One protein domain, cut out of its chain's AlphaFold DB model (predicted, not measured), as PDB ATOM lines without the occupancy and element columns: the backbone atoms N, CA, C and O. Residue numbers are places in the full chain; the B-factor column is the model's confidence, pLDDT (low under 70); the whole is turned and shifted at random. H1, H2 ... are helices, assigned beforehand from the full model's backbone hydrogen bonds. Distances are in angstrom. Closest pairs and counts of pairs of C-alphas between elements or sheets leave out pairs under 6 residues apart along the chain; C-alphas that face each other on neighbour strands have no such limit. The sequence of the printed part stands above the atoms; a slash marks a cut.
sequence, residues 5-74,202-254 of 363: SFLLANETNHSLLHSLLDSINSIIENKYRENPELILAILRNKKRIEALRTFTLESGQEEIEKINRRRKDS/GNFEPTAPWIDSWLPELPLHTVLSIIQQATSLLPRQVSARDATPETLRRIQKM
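What this domain is: This is residues 5 to 74 and 202 to 254 of the 363 residues of the protein "Protein HID1" of Trichoderma asperellum (UniProt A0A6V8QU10). In a flat, loose helical body, H1 runs along one long side, H2 folds back, H5 crosses H2, and H6 caps the end where H1 meets H2. H3 and H4 lie at the other end, where residues 68 to 74 stick out. The 123 printed residues hold six named helices, H1 to H6, all helix; radius of gyration of the C-alphas 17.0 A, spans 51 by 36 by 19 A.

Where its parts are: Find C-alpha 13 at (22.515, 28.844, -32.962); H1, residues 13 to 34, runs 29.9 A. Next come H2, 36 to 53, H3, 57 to 73, 24.1 A, H4, 208 to 214, H5, 221 to 233, and H6, 245 to 252, ending at (-5.735, 45.973, -32.011).

How they stand to each other: H2 touches H5, closest C-alphas Leu 43 and Ile 227, 6.1 A, at a steep tilt of 64 degrees. Residues 32 to 34 of H1 alone touch H6, C-alphas Arg 33 and Gln 252, 4.8 A. H3 and H4 touch no helix. O i to N i+4 pairs are all within hydrogen-bond range in H3, H5 and H6; H1 has 15 of 18, H2 9 of 14, H4 2 of 3.

The domain as a whole: Residues 75 to 201 are cut out, a 33.1 A gap between C-alphas. H5 to H6 is a long link; residues 202 and 235 to 243 have pLDDT under 70.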
ATOM      1  N   SER A   5      22.635  29.836 -22.568       81.44
ATOM      2  CA  SER A   5      22.921  28.389 -22.648       81.44
ATOM      3  C   SER A   5      22.523  27.702 -23.971       81.44
ATOM      4  O   SER A   5      22.814  26.522 -24.139       81.44
ATOM      5  N   PHE A   6      21.807  28.381 -24.870       85.00
ATOM      6  CA  PHE A   6      21.506  27.899 -26.221       85.00
ATOM      7  C   PHE A   6      22.399  28.596 -27.249       85.00
ATOM      8  O   PHE A   6      23.024  27.919 -28.057       85.00
ATOM      9  N   LEU A   7      22.490  29.930 -27.205       84.44
ATOM     10  CA  LEU A   7      23.311  30.702 -28.147       84.44
ATOM     11  C   LEU A   7      24.786  30.295 -28.068       84.44
ATOM     12  O   LEU A   7      25.415  30.086 -29.094       84.44
ATOM     13  N   LEU A   8      25.299  30.091 -26.856       84.00
ATOM     14  CA  LEU A   8      26.697  29.739 -26.598       84.00
ATOM     15  C   LEU A   8      27.018  28.239 -26.784       84.00
ATOM     16  O   LEU A   8      28.127  27.822 -26.472       84.00
ATOM     17  N   ALA A   9      26.066  27.417 -27.250       82.62
ATOM     18  CA  ALA A   9      26.224  25.958 -27.335       82.62
ATOM     19  C   ALA A   9      26.595  25.420 -28.732       82.62
ATOM     20  O   ALA A   9      26.977  24.259 -28.845       82.62
ATOM     21  N   ASN A  10      26.436  26.220 -29.790       83.62
ATOM     22  CA  ASN A  10      26.807  25.872 -31.164       83.62
ATOM     23  C   ASN A  10      26.920  27.166 -31.984       83.62
ATOM     24  O   ASN A  10      26.042  28.026 -31.869       83.62
ATOM     25  N   GLU A  11      27.939  27.272 -32.834       84.19
ATOM     26  CA  GLU A  11      28.142  28.369 -33.790       84.19
ATOM     27  C   GLU A  11      26.857  28.728 -34.557       84.19
ATOM     28  O   GLU A  11      26.474  29.893 -34.613       84.19
ATOM     29  N   THR A  12      26.105  27.743 -35.058       85.75
ATOM     30  CA  THR A  12      24.907  27.997 -35.876       85.75
ATOM     31  C   THR A  12      23.684  28.479 -35.084       85.75
ATOM     32  O   THR A  12      22.665  28.823 -35.680       85.75
ATOM     33  N   ASN A  13      23.714  28.516 -33.747       87.62
ATOM     34  CA  ASN A  13      22.515  28.844 -32.962       87.62
ATOM     35  C   ASN A  13      22.112  30.331 -33.023       87.62
ATOM     36  O   ASN A  13      20.970  30.649 -32.675       87.62
ATOM     37  N   HIS A  14      22.993  31.230 -33.488       87.69
ATOM     38  CA  HIS A  14      22.636  32.635 -33.711       87.69
ATOM     39  C   HIS A  14      21.807  32.849 -34.988       87.69
ATOM     40  O   HIS A  14      20.905  33.685 -34.972       87.69
ATOM     41  N   SER A  15      22.020  32.075 -36.062       89.06
ATOM     42  CA  SER A  15      21.217  32.211 -37.291       89.06
ATOM     43  C   SER A  15      19.759  31.817 -37.040       89.06
ATOM     44  O   SER A  15      18.844  32.534 -37.435       89.06
ATOM     45  N   LEU A  16      19.535  30.768 -36.241       88.19
ATOM     46  CA  LEU A  16      18.205  30.378 -35.764       88.19
ATOM     47  C   LEU A  16      17.523  31.470 -34.915       88.19
ATOM     48  O   LEU A  16      16.296  31.550 -34.899       88.19
ATOM     49  N   LEU A  17      18.285  32.304 -34.193       90.38
ATOM     50  CA  LEU A  17      17.737  33.476 -33.500       90.38
ATOM     51  C   LEU A  17      17.417  34.611 -34.486       90.38
ATOM     52  O   LEU A  17      16.355  35.215 -34.360       90.38
ATOM     53  N   HIS A  18      18.295  34.869 -35.457       90.69
ATOM     54  CA  HIS A  18      18.113  35.889 -36.494       90.69
ATOM     55  C   HIS A  18      16.844  35.614 -37.316       90.69
ATOM     56  O   HIS A  18      15.920  36.421 -37.285       90.69
ATOM     57  N   SER A  19      16.706  34.418 -37.906       89.38
ATOM     58  CA  SER A  19      15.514  34.030 -38.679       89.38
ATOM     59  C   SER A  19      14.223  34.016 -37.849       89.38
ATOM     60  O   SER A  19      13.146  34.310 -38.369       89.38
ATOM     61  N   LEU A  20      14.301  33.708 -36.546       90.88
ATOM     62  CA  LEU A  20      13.146  33.835 -35.653       90.88
ATOM     63  C   LEU A  20      12.740  35.306 -35.479       90.88
ATOM     64  O   LEU A  20      11.551  35.614 -35.564       90.88
ATOM     65  N   LEU A  21      13.701  36.207 -35.251       91.19
ATOM     66  CA  LEU A  21      13.437  37.641 -35.121       91.19
ATOM     67  C   LEU A  21      12.901  38.235 -36.433       91.19
ATOM     68  O   LEU A  21      11.897  38.939 -36.382       91.19
ATOM     69  N   ASP A  22      13.460  37.867 -37.590       89.75
ATOM     70  CA  ASP A  22      12.925  38.233 -38.912       89.75
ATOM     71  C   ASP A  22      11.472  37.792 -39.095       89.75
ATOM     72  O   ASP A  22      10.637  38.578 -39.548       89.75
ATOM     73  N   SER A  23      11.136  36.551 -38.721       90.00
ATOM     74  CA  SER A  23       9.757  36.059 -38.833       90.00
ATOM     75  C   SER A  23       8.795  36.841 -37.929       90.00
ATOM     76  O   SER A  23       7.688  37.181 -38.347       90.00
ATOM     77  N   ILE A  24       9.234  37.204 -36.718       90.62
ATOM     78  CA  ILE A  24       8.459  38.015 -35.775       90.62
ATOM     79  C   ILE A  24       8.270  39.437 -36.322       90.62
ATOM     80  O   ILE A  24       7.145  39.934 -36.315       90.62
ATOM     81  N   ASN A  25       9.325  40.061 -36.854       91.31
ATOM     82  CA  ASN A  25       9.264  41.378 -37.496       91.31
ATOM     83  C   ASN A  25       8.340  41.370 -38.716       91.31
ATOM     84  O   ASN A  25       7.468  42.223 -38.819       91.31
ATOM     85  N   SER A  26       8.438  40.354 -39.575       89.69
ATOM     86  CA  SER A  26       7.594  40.207 -40.768       89.69
ATOM     87  C   SER A  26       6.101  40.145 -40.417       89.69
ATOM     88  O   SER A  26       5.282  40.807 -41.060       89.69
ATOM     89  N   ILE A  27       5.738  39.382 -39.371       90.06
ATOM     90  CA  ILE A  27       4.354  39.280 -38.869       90.06
ATOM     91  C   ILE A  27       3.909  40.590 -38.207       90.06
ATOM     92  O   ILE A  27       2.761  41.002 -38.361       90.06
ATOM     93  N   ILE A  28       4.797  41.266 -37.482       90.00
ATOM     94  CA  ILE A  28       4.526  42.585 -36.905       90.00
ATOM     95  C   ILE A  28       4.225  43.602 -38.014       90.00
ATOM     96  O   ILE A  28       3.130  44.158 -38.077       90.00
ATOM     97  N   GLU A  29       5.182  43.817 -38.908       89.62
ATOM     98  CA  GLU A  29       5.198  44.907 -39.883       89.62
ATOM     99  C   GLU A  29       4.021  44.820 -40.861       89.62
ATOM    100  O   GLU A  29       3.440  45.839 -41.221       89.62
ATOM    101  N   ASN A  30       3.605  43.600 -41.212       87.62
ATOM    102  CA  ASN A  30       2.497  43.366 -42.135       87.62
ATOM    103  C   ASN A  30       1.152  43.062 -41.439       87.62
ATOM    104  O   ASN A  30       0.097  43.275 -42.038       87.62
ATOM    105  N   LYS A  31       1.152  42.496 -40.220       87.19
ATOM    106  CA  LYS A  31      -0.011  41.766 -39.661       87.19
ATOM    107  C   LYS A  31      -0.253  41.931 -38.151       87.19
ATOM    108  O   LYS A  31      -1.031  41.166 -37.569       87.19
ATOM    109  N   TYR A  32       0.309  42.956 -37.505       87.06
ATOM    110  CA  TYR A  32       0.151  43.164 -36.055       87.06
ATOM    111  C   TYR A  32      -1.314  43.297 -35.574       87.06
ATOM    112  O   TYR A  32      -1.652  42.781 -34.509       87.06
ATOM    113  N   ARG A  33      -2.208  43.943 -36.348       87.56
ATOM    114  CA  ARG A  33      -3.631  44.153 -35.969       87.56
ATOM    115  C   ARG A  33      -4.459  42.866 -35.955       87.56
ATOM    116  O   ARG A  33      -5.450  42.776 -35.232       87.56
ATOM    117  N   GLU A  34      -4.057  41.884 -36.756       88.19
ATOM    118  CA  GLU A  34      -4.677  40.556 -36.819       88.19
ATOM    119  C   GLU A  34      -4.151  39.636 -35.701       88.19
ATOM    120  O   GLU A  34      -4.798  38.651 -35.363       88.19
ATOM    121  N   ASN A  35      -3.020  39.987 -35.070       89.62
ATOM    122  CA  ASN A  35      -2.308  39.154 -34.097       89.62
ATOM    123  C   ASN A  35      -2.015  39.889 -32.762       89.62
ATOM    124  O   ASN A  35      -0.855  39.955 -32.340       89.62
ATOM    125  N   PRO A  36      -3.027  40.418 -32.037       87.19
ATOM    126  CA  PRO A  36      -2.806  41.139 -30.775       87.19
ATOM    127  C   PRO A  36      -2.153  40.273 -29.680       87.19
ATOM    128  O   PRO A  36      -1.399  40.787 -28.853       87.19
ATOM    129  N   GLU A  37      -2.370  38.953 -29.708       88.12
ATOM    130  CA  GLU A  37      -1.709  37.993 -28.811       88.12
ATOM    131  C   GLU A  37      -0.188  37.921 -29.012       88.12
ATOM    132  O   GLU A  37       0.547  37.739 -28.043       88.12
ATOM    133  N   LEU A  38       0.318  38.125 -30.238       90.31
ATOM    134  CA  LEU A  38       1.763  38.150 -30.491       90.31
ATOM    135  C   LEU A  38       2.412  39.349 -29.786       90.31
ATOM    136  O   LEU A  38       3.434  39.198 -29.117       90.31
ATOM    137  N   ILE A  39       1.777  40.522 -29.858       88.44
ATOM    138  CA  ILE A  39       2.229  41.735 -29.159       88.44
ATOM    139  C   ILE A  39       2.188  41.517 -27.640       88.44
ATOM    140  O   ILE A  39       3.137  41.871 -26.938       88.44
ATOM    141  N   LEU A  40       1.136  40.875 -27.119       87.38
ATOM    142  CA  LEU A  40       1.040  40.538 -25.697       87.38
ATOM    143  C   LEU A  40       2.118  39.525 -25.264       87.38
ATOM    144  O   LEU A  40       2.703  39.668 -24.187       87.38
ATOM    145  N   ALA A  41       2.438  38.531 -26.097       89.00
ATOM    146  CA  ALA A  41       3.515  37.570 -25.856       89.00
ATOM    147  C   ALA A  41       4.910  38.227 -25.882       89.00
ATOM    148  O   ALA A  41       5.759  37.899 -25.044       89.00
ATOM    149  N   ILE A  42       5.129  39.193 -26.780       89.50
ATOM    150  CA  ILE A  42       6.333  40.036 -26.838       89.50
ATOM    151  C   ILE A  42       6.451  40.882 -25.565       89.50
ATOM    152  O   ILE A  42       7.484  40.836 -24.899       89.50
ATOM    153  N   LEU A  43       5.382  41.576 -25.156       87.50
ATOM    154  CA  LEU A  43       5.344  42.374 -23.923       87.50
ATOM    155  C   LEU A  43       5.614  41.532 -22.670       87.50
ATOM    156  O   LEU A  43       6.423  41.928 -21.830       87.50
ATOM    157  N   ARG A  44       5.008  40.340 -22.568       86.62
ATOM    158  CA  ARG A  44       5.283  39.354 -21.503       86.62
ATOM    159  C   ARG A  44       6.764  38.958 -21.448       86.62
ATOM    160  O   ARG A  44       7.297  38.748 -20.361       86.62
ATOM    161  N   ASN A  45       7.437  38.883 -22.597       87.62
ATOM    162  CA  ASN A  45       8.847  38.504 -22.706       87.62
ATOM    163  C   ASN A  45       9.822  39.692 -22.780       87.62
ATOM    164  O   ASN A  45      11.020  39.442 -22.901       87.62
ATOM    165  N   LYS A  46       9.373  40.955 -22.678       88.31
ATOM    166  CA  LYS A  46      10.191  42.119 -23.072       88.31
ATOM    167  C   LYS A  46      11.580  42.183 -22.437       88.31
ATOM    168  O   LYS A  46      12.544  42.397 -23.157       88.31
ATOM    169  N   LYS A  47      11.712  41.828 -21.152       87.56
ATOM    170  CA  LYS A  47      13.007  41.748 -20.444       87.56
ATOM    171  C   LYS A  47      14.036  40.854 -21.145       87.56
ATOM    172  O   LYS A  47      15.222  41.135 -21.102       87.56
ATOM    173  N   ARG A  48      13.586  39.777 -21.798       86.50
ATOM    174  CA  ARG A  48      14.427  38.816 -22.533       86.50
ATOM    175  C   ARG A  48      14.805  39.293 -23.938       86.50
ATOM    176  O   ARG A  48      15.679  38.699 -24.550       86.50
ATOM    177  N   ILE A  49      14.120  40.313 -24.451       88.19
ATOM    178  CA  ILE A  49      14.387  40.956 -25.746       88.19
ATOM    179  C   ILE A  49      15.271  42.189 -25.506       88.19
ATOM    180  O   ILE A  49      16.273  42.376 -26.184       88.19
ATOM    181  N   GLU A  50      14.974  42.956 -24.455       88.00
ATOM    182  CA  GLU A  50      15.831  44.005 -23.894       88.00
ATOM    183  C   GLU A  50      17.222  43.445 -23.528       88.00
ATOM    184  O   GLU A  50      18.228  44.041 -23.904       88.00
ATOM    185  N   ALA A  51      17.297  42.259 -22.906       87.31
ATOM    186  CA  ALA A  51      18.562  41.589 -22.584       87.31
ATOM    187  C   ALA A  51      19.396  41.164 -23.811       87.31
ATOM    188  O   ALA A  51      20.613  41.071 -23.689       87.31
ATOM    189  N   LEU A  52      18.790  40.945 -24.990       85.50
ATOM    190  CA  LEU A  52      19.560  40.688 -26.218       85.50
ATOM    191  C   LEU A  52      20.335  41.933 -26.665       85.50
ATOM    192  O   LEU A  52      21.442  41.806 -27.173       85.50
ATOM    193  N   ARG A  53      19.799  43.139 -26.430       83.56
ATOM    194  CA  ARG A  53      20.483  44.401 -26.768       83.56
ATOM    195  C   ARG A  53      21.748  44.628 -25.930       83.56
ATOM    196  O   ARG A  53      22.653  45.322 -26.375       83.56
ATOM    197  N   THR A  54      21.794  44.081 -24.718       81.94
ATOM    198  CA  THR A  54      22.932  44.187 -23.789       81.94
ATOM    199  C   THR A  54      23.626  42.840 -23.581       81.94
ATOM    200  O   THR A  54      24.210  42.608 -22.524       81.94
ATOM    201  N   PHE A  55      23.514  41.923 -24.544       82.38
ATOM    202  CA  PHE A  55      24.138  40.611 -24.452       82.38
ATOM    203  C   PHE A  55      25.653  40.732 -24.643       82.38
ATOM    204  O   PHE A  55      26.120  41.389 -25.567       82.38
ATOM    205  N   THR A  56      26.427  40.086 -23.775       82.75
ATOM    206  CA  THR A  56      27.888  39.978 -23.885       82.75
ATOM    207  C   THR A  56      28.309  38.554 -23.534       82.75
ATOM    208  O   THR A  56      27.544  37.824 -22.896       82.75
ATOM    209  N   LEU A  57      29.527  38.150 -23.914       80.25
ATOM    210  CA  LEU A  57      30.059  36.832 -23.545       80.25
ATOM    211  C   LEU A  57      30.053  36.638 -22.021       80.25
ATOM    212  O   LEU A  57      29.539  35.637 -21.530       80.25
ATOM    213  N   GLU A  58      30.558  37.633 -21.291       78.31
ATOM    214  CA  GLU A  58      30.633  37.655 -19.827       78.31
ATOM    215  C   GLU A  58      29.244  37.555 -19.180       78.31
ATOM    216  O   GLU A  58      29.015  36.678 -18.352       78.31
ATOM    217  N   SER A  59      28.278  38.373 -19.616       78.38
ATOM    218  CA  SER A  59      26.900  38.327 -19.105       78.38
ATOM    219  C   SER A  59      26.219  36.984 -19.405       78.38
ATOM    220  O   SER A  59      25.520  36.427 -18.553       78.38
ATOM    221  N   GLY A  60      26.461  36.426 -20.595       78.50
ATOM    222  CA  GLY A  60      25.955  35.114 -20.983       78.50
ATOM    223  C   GLY A  60      26.554  33.970 -20.161       78.50
ATOM    224  O   GLY A  60      25.826  33.050 -19.783       78.50
ATOM    225  N   GLN A  61      27.849  34.037 -19.846       81.56
ATOM    226  CA  GLN A  61      28.540  33.071 -18.990       81.56
ATOM    227  C   GLN A  61      28.115  33.205 -17.518       81.56
ATOM    228  O   GLN A  61      27.795  32.187 -16.900       81.56
ATOM    229  N   GLU A  62      28.002  34.426 -16.977       83.06
ATOM    230  CA  GLU A  62      27.521  34.672 -15.606       83.06
ATOM    231  C   GLU A  62      26.097  34.128 -15.419       83.06
ATOM    232  O   GLU A  62      25.828  33.433 -14.438       83.06
ATOM    233  N   GLU A  63      25.177  34.365 -16.365       82.12
ATOM    234  CA  GLU A  63      23.814  33.831 -16.257       82.12
ATOM    235  C   GLU A  63      23.784  32.290 -16.332       82.12
ATOM    236  O   GLU A  63      23.042  31.660 -15.573       82.12
ATOM    237  N   ILE A  64      24.626  31.657 -17.161       82.88
ATOM    238  CA  ILE A  64      24.773  30.188 -17.180       82.88
ATOM    239  C   ILE A  64      25.288  29.675 -15.830       82.88
ATOM    240  O   ILE A  64      24.717  28.728 -15.277       82.88
ATOM    241  N   GLU A  65      26.329  30.292 -15.269       83.19
ATOM    242  CA  GLU A  65      26.894  29.874 -13.985       83.19
ATOM    243  C   GLU A  65      25.880  30.056 -12.846       83.19
ATOM    244  O   GLU A  65      25.676  29.153 -12.037       83.19
ATOM    245  N   LYS A  66      25.162  31.180 -12.829       85.38
ATOM    246  CA  LYS A  66      24.089  31.517 -11.879       85.38
ATOM    247  C   LYS A  66      22.914  30.538 -11.947       85.38
ATOM    248  O   LYS A  66      22.371  30.160 -10.906       85.38
ATOM    249  N   ILE A  67      22.544  30.079 -13.146       82.06
ATOM    250  CA  ILE A  67      21.546  29.015 -13.347       82.06
ATOM    251  C   ILE A  67      22.076  27.667 -12.837       82.06
ATOM    252  O   ILE A  67      21.347  26.941 -12.158       82.06
ATOM    253  N   ASN A  68      23.337  27.330 -13.111       83.56
ATOM    254  CA  ASN A  68      23.937  26.065 -12.677       83.56
ATOM    255  C   ASN A  68      24.194  26.006 -11.162       83.56
ATOM    256  O   ASN A  68      23.963  24.961 -10.555       83.56
ATOM    257  N   ARG A  69      24.569  27.125 -10.527       86.06
ATOM    258  CA  ARG A  69      24.626  27.273  -9.062       86.06
ATOM    259  C   ARG A  69      23.254  27.013  -8.450       86.06
ATOM    260  O   ARG A  69      23.120  26.068  -7.686       86.06
ATOM    261  N   ARG A  70      22.205  27.703  -8.917       82.62
ATOM    262  CA  ARG A  70      20.820  27.457  -8.465       82.62
ATOM    263  C   ARG A  70      20.390  25.994  -8.610       82.62
ATOM    264  O   ARG A  70      19.803  25.455  -7.684       82.62
ATOM    265  N   ARG A  71      20.716  25.327  -9.724       80.56
ATOM    266  CA  ARG A  71      20.444  23.884  -9.909       80.56
ATOM    267  C   ARG A  71      21.166  23.006  -8.882       80.56
ATOM    268  O   ARG A  71      20.583  22.032  -8.420       80.56
ATOM    269  N   LYS A  72      22.408  23.341  -8.527       83.88
ATOM    270  CA  LYS A  72      23.196  22.639  -7.501       83.88
ATOM    271  C   LYS A  72      22.639  22.882  -6.094       83.88
ATOM    272  O   LYS A  72      22.538  21.941  -5.311       83.88
ATOM    273  N   ASP A  73      22.236  24.118  -5.809       76.94
ATOM    274  CA  ASP A  73      21.687  24.546  -4.519       76.94
ATOM    275  C   ASP A  73      20.262  23.999  -4.282       76.94
ATOM    276  O   ASP A  73      19.883  23.728  -3.146       76.94
ATOM    277  N   SER A  74      19.480  23.768  -5.347       73.81
ATOM    278  CA  SER A  74      18.133  23.165  -5.292       73.81
ATOM    279  C   SER A  74      18.102  21.637  -5.109       73.81
ATOM    280  O   SER A  74      17.023  21.051  -5.171       73.81
ATOM    281  N   GLY A 202      36.557  20.262 -33.817       54.62
ATOM    282  CA  GLY A 202      36.749  21.107 -32.637       54.62
ATOM    283  C   GLY A 202      35.578  21.151 -31.654       54.62
ATOM    284  O   GLY A 202      34.408  21.028 -32.007       54.62
ATOM    285  N   ASN A 203      35.914  21.362 -30.382       72.44
ATOM    286  CA  ASN A 203      34.947  21.819 -29.394       72.44
ATOM    287  C   ASN A 203      34.705  23.310 -29.655       72.44
ATOM    288  O   ASN A 203      35.624  24.107 -29.479       72.44
ATOM    289  N   PHE A 204      33.493  23.686 -30.064       82.06
ATOM    290  CA  PHE A 204      33.121  25.094 -30.199       82.06
ATOM    291  C   PHE A 204      33.231  25.803 -28.841       82.06
ATOM    292  O   PHE A 204      32.540  25.438 -27.887       82.06
ATOM    293  N   GLU A 205      34.082  26.827 -28.768       82.31
ATOM    294  CA  GLU A 205      34.194  27.731 -27.626       82.31
ATOM    295  C   GLU A 205      33.770  29.144 -28.066       82.31
ATOM    296  O   GLU A 205      34.357  29.699 -29.000       82.31
ATOM    297  N   PRO A 206      32.737  29.742 -27.444       82.88
ATOM    298  CA  PRO A 206      32.232  31.048 -27.847       82.88
ATOM    299  C   PRO A 206      33.219  32.155 -27.463       82.88
ATOM    300  O   PRO A 206      33.528  32.353 -26.288       82.88
ATOM    301  N   THR A 207      33.671  32.923 -28.450       87.44
ATOM    302  CA  THR A 207      34.594  34.051 -28.253       87.44
ATOM    303  C   THR A 207      33.866  35.391 -28.364       87.44
ATOM    304  O   THR A 207      32.842  35.495 -29.036       87.44
ATOM    305  N   ALA A 208      34.400  36.437 -27.726       87.25
ATOM    306  CA  ALA A 208      33.856  37.795 -27.829       87.25
ATOM    307  C   ALA A 208      33.739  38.292 -29.290       87.25
ATOM    308  O   ALA A 208      32.616  38.589 -29.693       87.25
ATOM    309  N   PRO A 209      34.799  38.255 -30.134       87.38
ATOM    310  CA  PRO A 209      34.694  38.683 -31.533       87.38
ATOM    311  C   PRO A 209      33.717  37.853 -32.385       87.38
ATOM    312  O   PRO A 209      33.243  38.353 -33.400       87.38
ATOM    313  N   TRP A 210      33.388  36.615 -31.990       90.19
ATOM    314  CA  TRP A 210      32.321  35.839 -32.635       90.19
ATOM    315  C   TRP A 210      30.918  36.321 -32.236       90.19
ATOM    316  O   TRP A 210      30.014  36.260 -33.057       90.19
ATOM    317  N   ILE A 211      30.709  36.830 -31.015       87.94
ATOM    318  CA  ILE A 211      29.440  37.495 -30.660       87.94
ATOM    319  C   ILE A 211      29.341  38.842 -31.382       87.94
ATOM    320  O   ILE A 211      28.305  39.148 -31.972       87.94
ATOM    321  N   ASP A 212      30.428  39.615 -31.389       88.12
ATOM    322  CA  ASP A 212      30.474  40.953 -31.988       88.12
ATOM    323  C   ASP A 212      30.226  40.949 -33.509       88.12
ATOM    324  O   ASP A 212      29.832  41.979 -34.054       88.12
ATOM    325  N   SER A 213      30.398  39.813 -34.201       90.06
ATOM    326  CA  SER A 213      30.113  39.712 -35.639       90.06
ATOM    327  C   SER A 213      28.623  39.591 -35.976       90.06
ATOM    328  O   SER A 213      28.214  40.115 -37.002       90.06
ATOM    329  N   TRP A 214      27.805  38.919 -35.148       90.44
ATOM    330  CA  TRP A 214      26.372  38.699 -35.436       90.44
ATOM    331  C   TRP A 214      25.419  39.478 -34.526       90.44
ATOM    332  O   TRP A 214      24.259  39.690 -34.888       90.44
ATOM    333  N   LEU A 215      25.858  39.898 -33.337       89.00
ATOM    334  CA  LEU A 215      24.997  40.604 -32.388       89.00
ATOM    335  C   LEU A 215      24.520  41.978 -32.907       89.00
ATOM    336  O   LEU A 215      23.331  42.265 -32.741       89.00
ATOM    337  N   PRO A 216      25.358  42.805 -33.571       88.69
ATOM    338  CA  PRO A 216      24.912  44.067 -34.169       88.69
ATOM    339  C   PRO A 216      23.948  43.875 -35.348       88.69
ATOM    340  O   PRO A 216      23.162  44.772 -35.642       88.69
ATOM    341  N   GLU A 217      23.995  42.713 -36.007       90.12
ATOM    342  CA  GLU A 217      23.146  42.370 -37.154       90.12
ATOM    343  C   GLU A 217      21.751  41.865 -36.744       90.12
ATOM    344  O   GLU A 217      20.898  41.652 -37.605       90.12
ATOM    345  N   LEU A 218      21.475  41.655 -35.446       89.88
ATOM    346  CA  LEU A 218      20.153  41.200 -35.014       89.88
ATOM    347  C   LEU A 218      19.078  42.279 -35.259       89.88
ATOM    348  O   LEU A 218      19.199  43.396 -34.744       89.88
ATOM    349  N   PRO A 219      17.954  41.946 -35.926       90.19
ATOM    350  CA  PRO A 219      16.918  42.910 -36.287       90.19
ATOM    351  C   PRO A 219      15.990  43.209 -35.090       90.19
ATOM    352  O   PRO A 219      14.805  42.888 -35.073       90.19
ATOM    353  N   LEU A 220      16.540  43.819 -34.037       90.69
ATOM    354  CA  LEU A 220      15.832  44.104 -32.780       90.69
ATOM    355  C   LEU A 220      15.000  45.399 -32.821       90.69
ATOM    356  O   LEU A 220      14.147  45.596 -31.954       90.69
ATOM    357  N   HIS A 221      15.237  46.286 -33.796       89.69
ATOM    358  CA  HIS A 221      14.661  47.638 -33.834       89.69
ATOM    359  C   HIS A 221      13.123  47.641 -33.816       89.69
ATOM    360  O   HIS A 221      12.525  48.294 -32.957       89.69
ATOM    361  N   THR A 222      12.489  46.868 -34.702       90.38
ATOM    362  CA  THR A 222      11.026  46.752 -34.822       90.38
ATOM    363  C   THR A 222      10.394  46.263 -33.512       90.38
ATOM    364  O   THR A 222       9.522  46.932 -32.946       90.38
ATOM    365  N   VAL A 223      10.885  45.145 -32.960       91.06
ATOM    366  CA  VAL A 223      10.361  44.571 -31.705       91.06
ATOM    367  C   VAL A 223      10.538  45.530 -30.521       91.06
ATOM    368  O   VAL A 223       9.608  45.722 -29.736       91.06
ATOM    369  N   LEU A 224      11.710  46.164 -30.388       90.62
ATOM    370  CA  LEU A 224      11.989  47.112 -29.303       90.62
ATOM    371  C   LEU A 224      11.136  48.384 -29.409       90.62
ATOM    372  O   LEU A 224      10.668  48.882 -28.384       90.62
ATOM    373  N   SER A 225      10.882  48.874 -30.623       90.06
ATOM    374  CA  SER A 225      10.028  50.047 -30.867       90.06
ATOM    375  C   SER A 225       8.592  49.805 -30.400       90.06
ATOM    376  O   SER A 225       8.020  50.636 -29.693       90.06
ATOM    377  N   ILE A 226       8.035  48.627 -30.692       89.50
ATOM    378  CA  ILE A 226       6.708  48.230 -30.196       89.50
ATOM    379  C   ILE A 226       6.712  47.992 -28.692       89.50
ATOM    380  O   ILE A 226       5.783  48.428 -28.018       89.50
ATOM    381  N   ILE A 227       7.752  47.362 -28.132       88.94
ATOM    382  CA  ILE A 227       7.881  47.210 -26.675       88.94
ATOM    383  C   ILE A 227       7.812  48.578 -25.985       88.94
ATOM    384  O   ILE A 227       7.120  48.699 -24.973       88.94
ATOM    385  N   GLN A 228       8.473  49.603 -26.529       89.38
ATOM    386  CA  GLN A 228       8.434  50.967 -25.993       89.38
ATOM    387  C   GLN A 228       7.049  51.609 -26.150       89.38
ATOM    388  O   GLN A 228       6.460  52.007 -25.145       89.38
ATOM    389  N   GLN A 229       6.502  51.654 -27.370       89.06
ATOM    390  CA  GLN A 229       5.206  52.287 -27.660       89.06
ATOM    391  C   GLN A 229       4.047  51.610 -26.912       89.06
ATOM    392  O   GLN A 229       3.217  52.272 -26.296       89.06
ATOM    393  N   ALA A 230       4.010  50.280 -26.871       85.81
ATOM    394  CA  ALA A 230       2.998  49.561 -26.110       85.81
ATOM    395  C   ALA A 230       3.227  49.670 -24.584       85.81
ATOM    396  O   ALA A 230       2.261  49.728 -23.828       85.81
ATOM    397  N   THR A 231       4.470  49.785 -24.096       85.88
ATOM    398  CA  THR A 231       4.721  50.052 -22.661       85.88
ATOM    399  C   THR A 231       4.282  51.458 -22.234       85.88
ATOM    400  O   THR A 231       3.926  51.631 -21.070       85.88
ATOM    401  N   SER A 232       4.297  52.459 -23.123       83.56
ATOM    402  CA  SER A 232       3.805  53.808 -22.804       83.56
ATOM    403  C   SER A 232       2.286  53.954 -22.958       83.56
ATOM    404  O   SER A 232       1.681  54.725 -22.214       83.56
ATOM    405  N   LEU A 233       1.660  53.208 -23.879       76.81
ATOM    406  CA  LEU A 233       0.221  53.298 -24.175       76.81
ATOM    407  C   LEU A 233      -0.666  52.310 -23.388       76.81
ATOM    408  O   LEU A 233      -1.863  52.567 -23.223       76.81
ATOM    409  N   LEU A 234      -0.129  51.188 -22.894       77.25
ATOM    410  CA  LEU A 234      -0.852  50.306 -21.970       77.25
ATOM    411  C   LEU A 234      -0.558  50.681 -20.503       77.25
ATOM    412  O   LEU A 234       0.585  50.978 -20.157       77.25
ATOM    413  N   PRO A 235      -1.555  50.621 -19.595       69.81
ATOM    414  CA  PRO A 235      -1.322  50.839 -18.172       69.81
ATOM    415  C   PRO A 235      -0.269  49.882 -17.597       69.81
ATOM    416  O   PRO A 235      -0.245  48.695 -17.920       69.81
ATOM    417  N   ARG A 236       0.516  50.361 -16.622       63.41
ATOM    418  CA  ARG A 236       1.524  49.569 -15.878       63.41
ATOM    419  C   ARG A 236       0.956  48.308 -15.190       63.41
ATOM    420  O   ARG A 236       1.722  47.454 -14.761       63.41
ATOM    421  N   GLN A 237      -0.371  48.190 -15.109       53.06
ATOM    422  CA  GLN A 237      -1.103  47.037 -14.581       53.06
ATOM    423  C   GLN A 237      -1.329  45.892 -15.586       53.06
ATOM    424  O   GLN A 237      -1.884  44.872 -15.196       53.06
ATOM    425  N   VAL A 238      -0.848  45.974 -16.836       57.16
ATOM    426  CA  VAL A 238      -0.802  44.809 -17.753       57.16
ATOM    427  C   VAL A 238       0.352  43.871 -17.351       57.16
ATOM    428  O   VAL A 238       1.330  43.651 -18.066       57.16
ATOM    429  N   SER A 239       0.253  43.350 -16.128       53.78
ATOM    430  CA  SER A 239       1.247  42.510 -15.465       53.78
ATOM    431  C   SER A 239       0.983  41.029 -15.733       53.78
ATOM    432  O   SER A 239       0.437  40.324 -14.893       53.78
ATOM    433  N   ALA A 240       1.445  40.559 -16.894       54.88
ATOM    434  CA  ALA A 240       1.652  39.157 -17.294       54.88
ATOM    435  C   ALA A 240       0.457  38.172 -17.288       54.88
ATOM    436  O   ALA A 240       0.306  37.442 -18.272       54.88
ATOM    437  N   ARG A 241      -0.350  38.091 -16.223       55.84
ATOM    438  CA  ARG A 241      -1.441  37.114 -16.077       55.84
ATOM    439  C   ARG A 241      -2.636  37.454 -16.966       55.84
ATOM    440  O   ARG A 241      -2.994  36.642 -17.817       55.84
ATOM    441  N   ASP A 242      -3.169  38.664 -16.849       56.91
ATOM    442  CA  ASP A 242      -4.521  38.951 -17.334       56.91
ATOM    443  C   ASP A 242      -4.539  39.428 -18.794       56.91
ATOM    444  O   ASP A 242      -4.463  40.619 -19.099       56.91
ATOM    445  N   ALA A 243      -4.672  38.470 -19.714       65.06
ATOM    446  CA  ALA A 243      -5.016  38.718 -21.114       65.06
ATOM    447  C   ALA A 243      -6.511  39.066 -21.241       65.06
ATOM    448  O   ALA A 243      -7.300  38.295 -21.786       65.06
ATOM    449  N   THR A 244      -6.940  40.203 -20.681       78.31
ATOM    450  CA  THR A 244      -8.355  40.591 -20.783       78.31
ATOM    451  C   THR A 244      -8.699  40.926 -22.241       78.31
ATOM    452  O   THR A 244      -7.881  41.551 -22.933       78.31
ATOM    453  N   PRO A 245      -9.911  40.599 -22.730       80.19
ATOM    454  CA  PRO A 245     -10.317  40.932 -24.098       80.19
ATOM    455  C   PRO A 245     -10.299  42.447 -24.362       80.19
ATOM    456  O   PRO A 245     -10.172  42.878 -25.505       80.19
ATOM    457  N   GLU A 246     -10.367  43.272 -23.315       82.19
ATOM    458  CA  GLU A 246     -10.182  44.721 -23.405       82.19
ATOM    459  C   GLU A 246      -8.742  45.128 -23.731       82.19
ATOM    460  O   GLU A 246      -8.546  46.046 -24.530       82.19
ATOM    461  N   THR A 247      -7.727  44.456 -23.170       82.25
ATOM    462  CA  THR A 247      -6.324  44.720 -23.541       82.25
ATOM    463  C   THR A 247      -6.067  44.354 -24.999       82.25
ATOM    464  O   THR A 247      -5.490  45.162 -25.721       82.25
ATOM    465  N   LEU A 248      -6.585  43.215 -25.468       85.00
ATOM    466  CA  LEU A 248      -6.462  42.773 -26.861       85.00
ATOM    467  C   LEU A 248      -7.160  43.745 -27.825       85.00
ATOM    468  O   LEU A 248      -6.551  44.197 -28.793       85.00
ATOM    469  N   ARG A 249      -8.399  44.157 -27.515       84.75
ATOM    470  CA  ARG A 249      -9.140  45.187 -28.272       84.75
ATOM    471  C   ARG A 249      -8.448  46.552 -28.257       84.75
ATOM    472  O   ARG A 249      -8.608  47.315 -29.208       84.75
ATOM    473  N   ARG A 250      -7.701  46.886 -27.198       83.81
ATOM    474  CA  ARG A 250      -6.903  48.120 -27.129       83.81
ATOM    475  C   ARG A 250      -5.658  48.011 -28.005       83.81
ATOM    476  O   ARG A 250      -5.435  48.908 -28.803       83.81
ATOM    477  N   ILE A 251      -4.916  46.903 -27.919       84.88
ATOM    478  CA  ILE A 251      -3.743  46.598 -28.757       84.88
ATOM    479  C   ILE A 251      -4.110  46.612 -30.250       84.88
ATOM    480  O   ILE A 251      -3.429  47.249 -31.044       84.88
ATOM    481  N   GLN A 252      -5.227  45.985 -30.631       86.88
ATOM    482  CA  GLN A 252      -5.735  45.973 -32.011       86.88
ATOM    483  C   GLN A 252      -6.058  47.379 -32.559       86.88
ATOM    484  O   GLN A 252      -6.009  47.602 -33.770       86.88
ATOM    485  N   LYS A 253      -6.378  48.328 -31.670       85.75
ATOM    486  CA  LYS A 253      -6.655  49.738 -31.981       85.75
ATOM    487  C   LYS A 253      -5.434  50.657 -31.821       85.75
ATOM    488  O   LYS A 253      -5.596  51.867 -31.932       85.75
ATOM    489  N   MET A 254      -4.242  50.126 -31.538       84.00
ATOM    490  CA  MET A 254      -3.021  50.935 -31.505       84.00
ATOM    491  C   MET A 254      -2.460  51.122 -32.915       84.00
ATOM    492  O   MET A 254      -2.289  50.168 -33.677       84.00
TER     493      MET A 254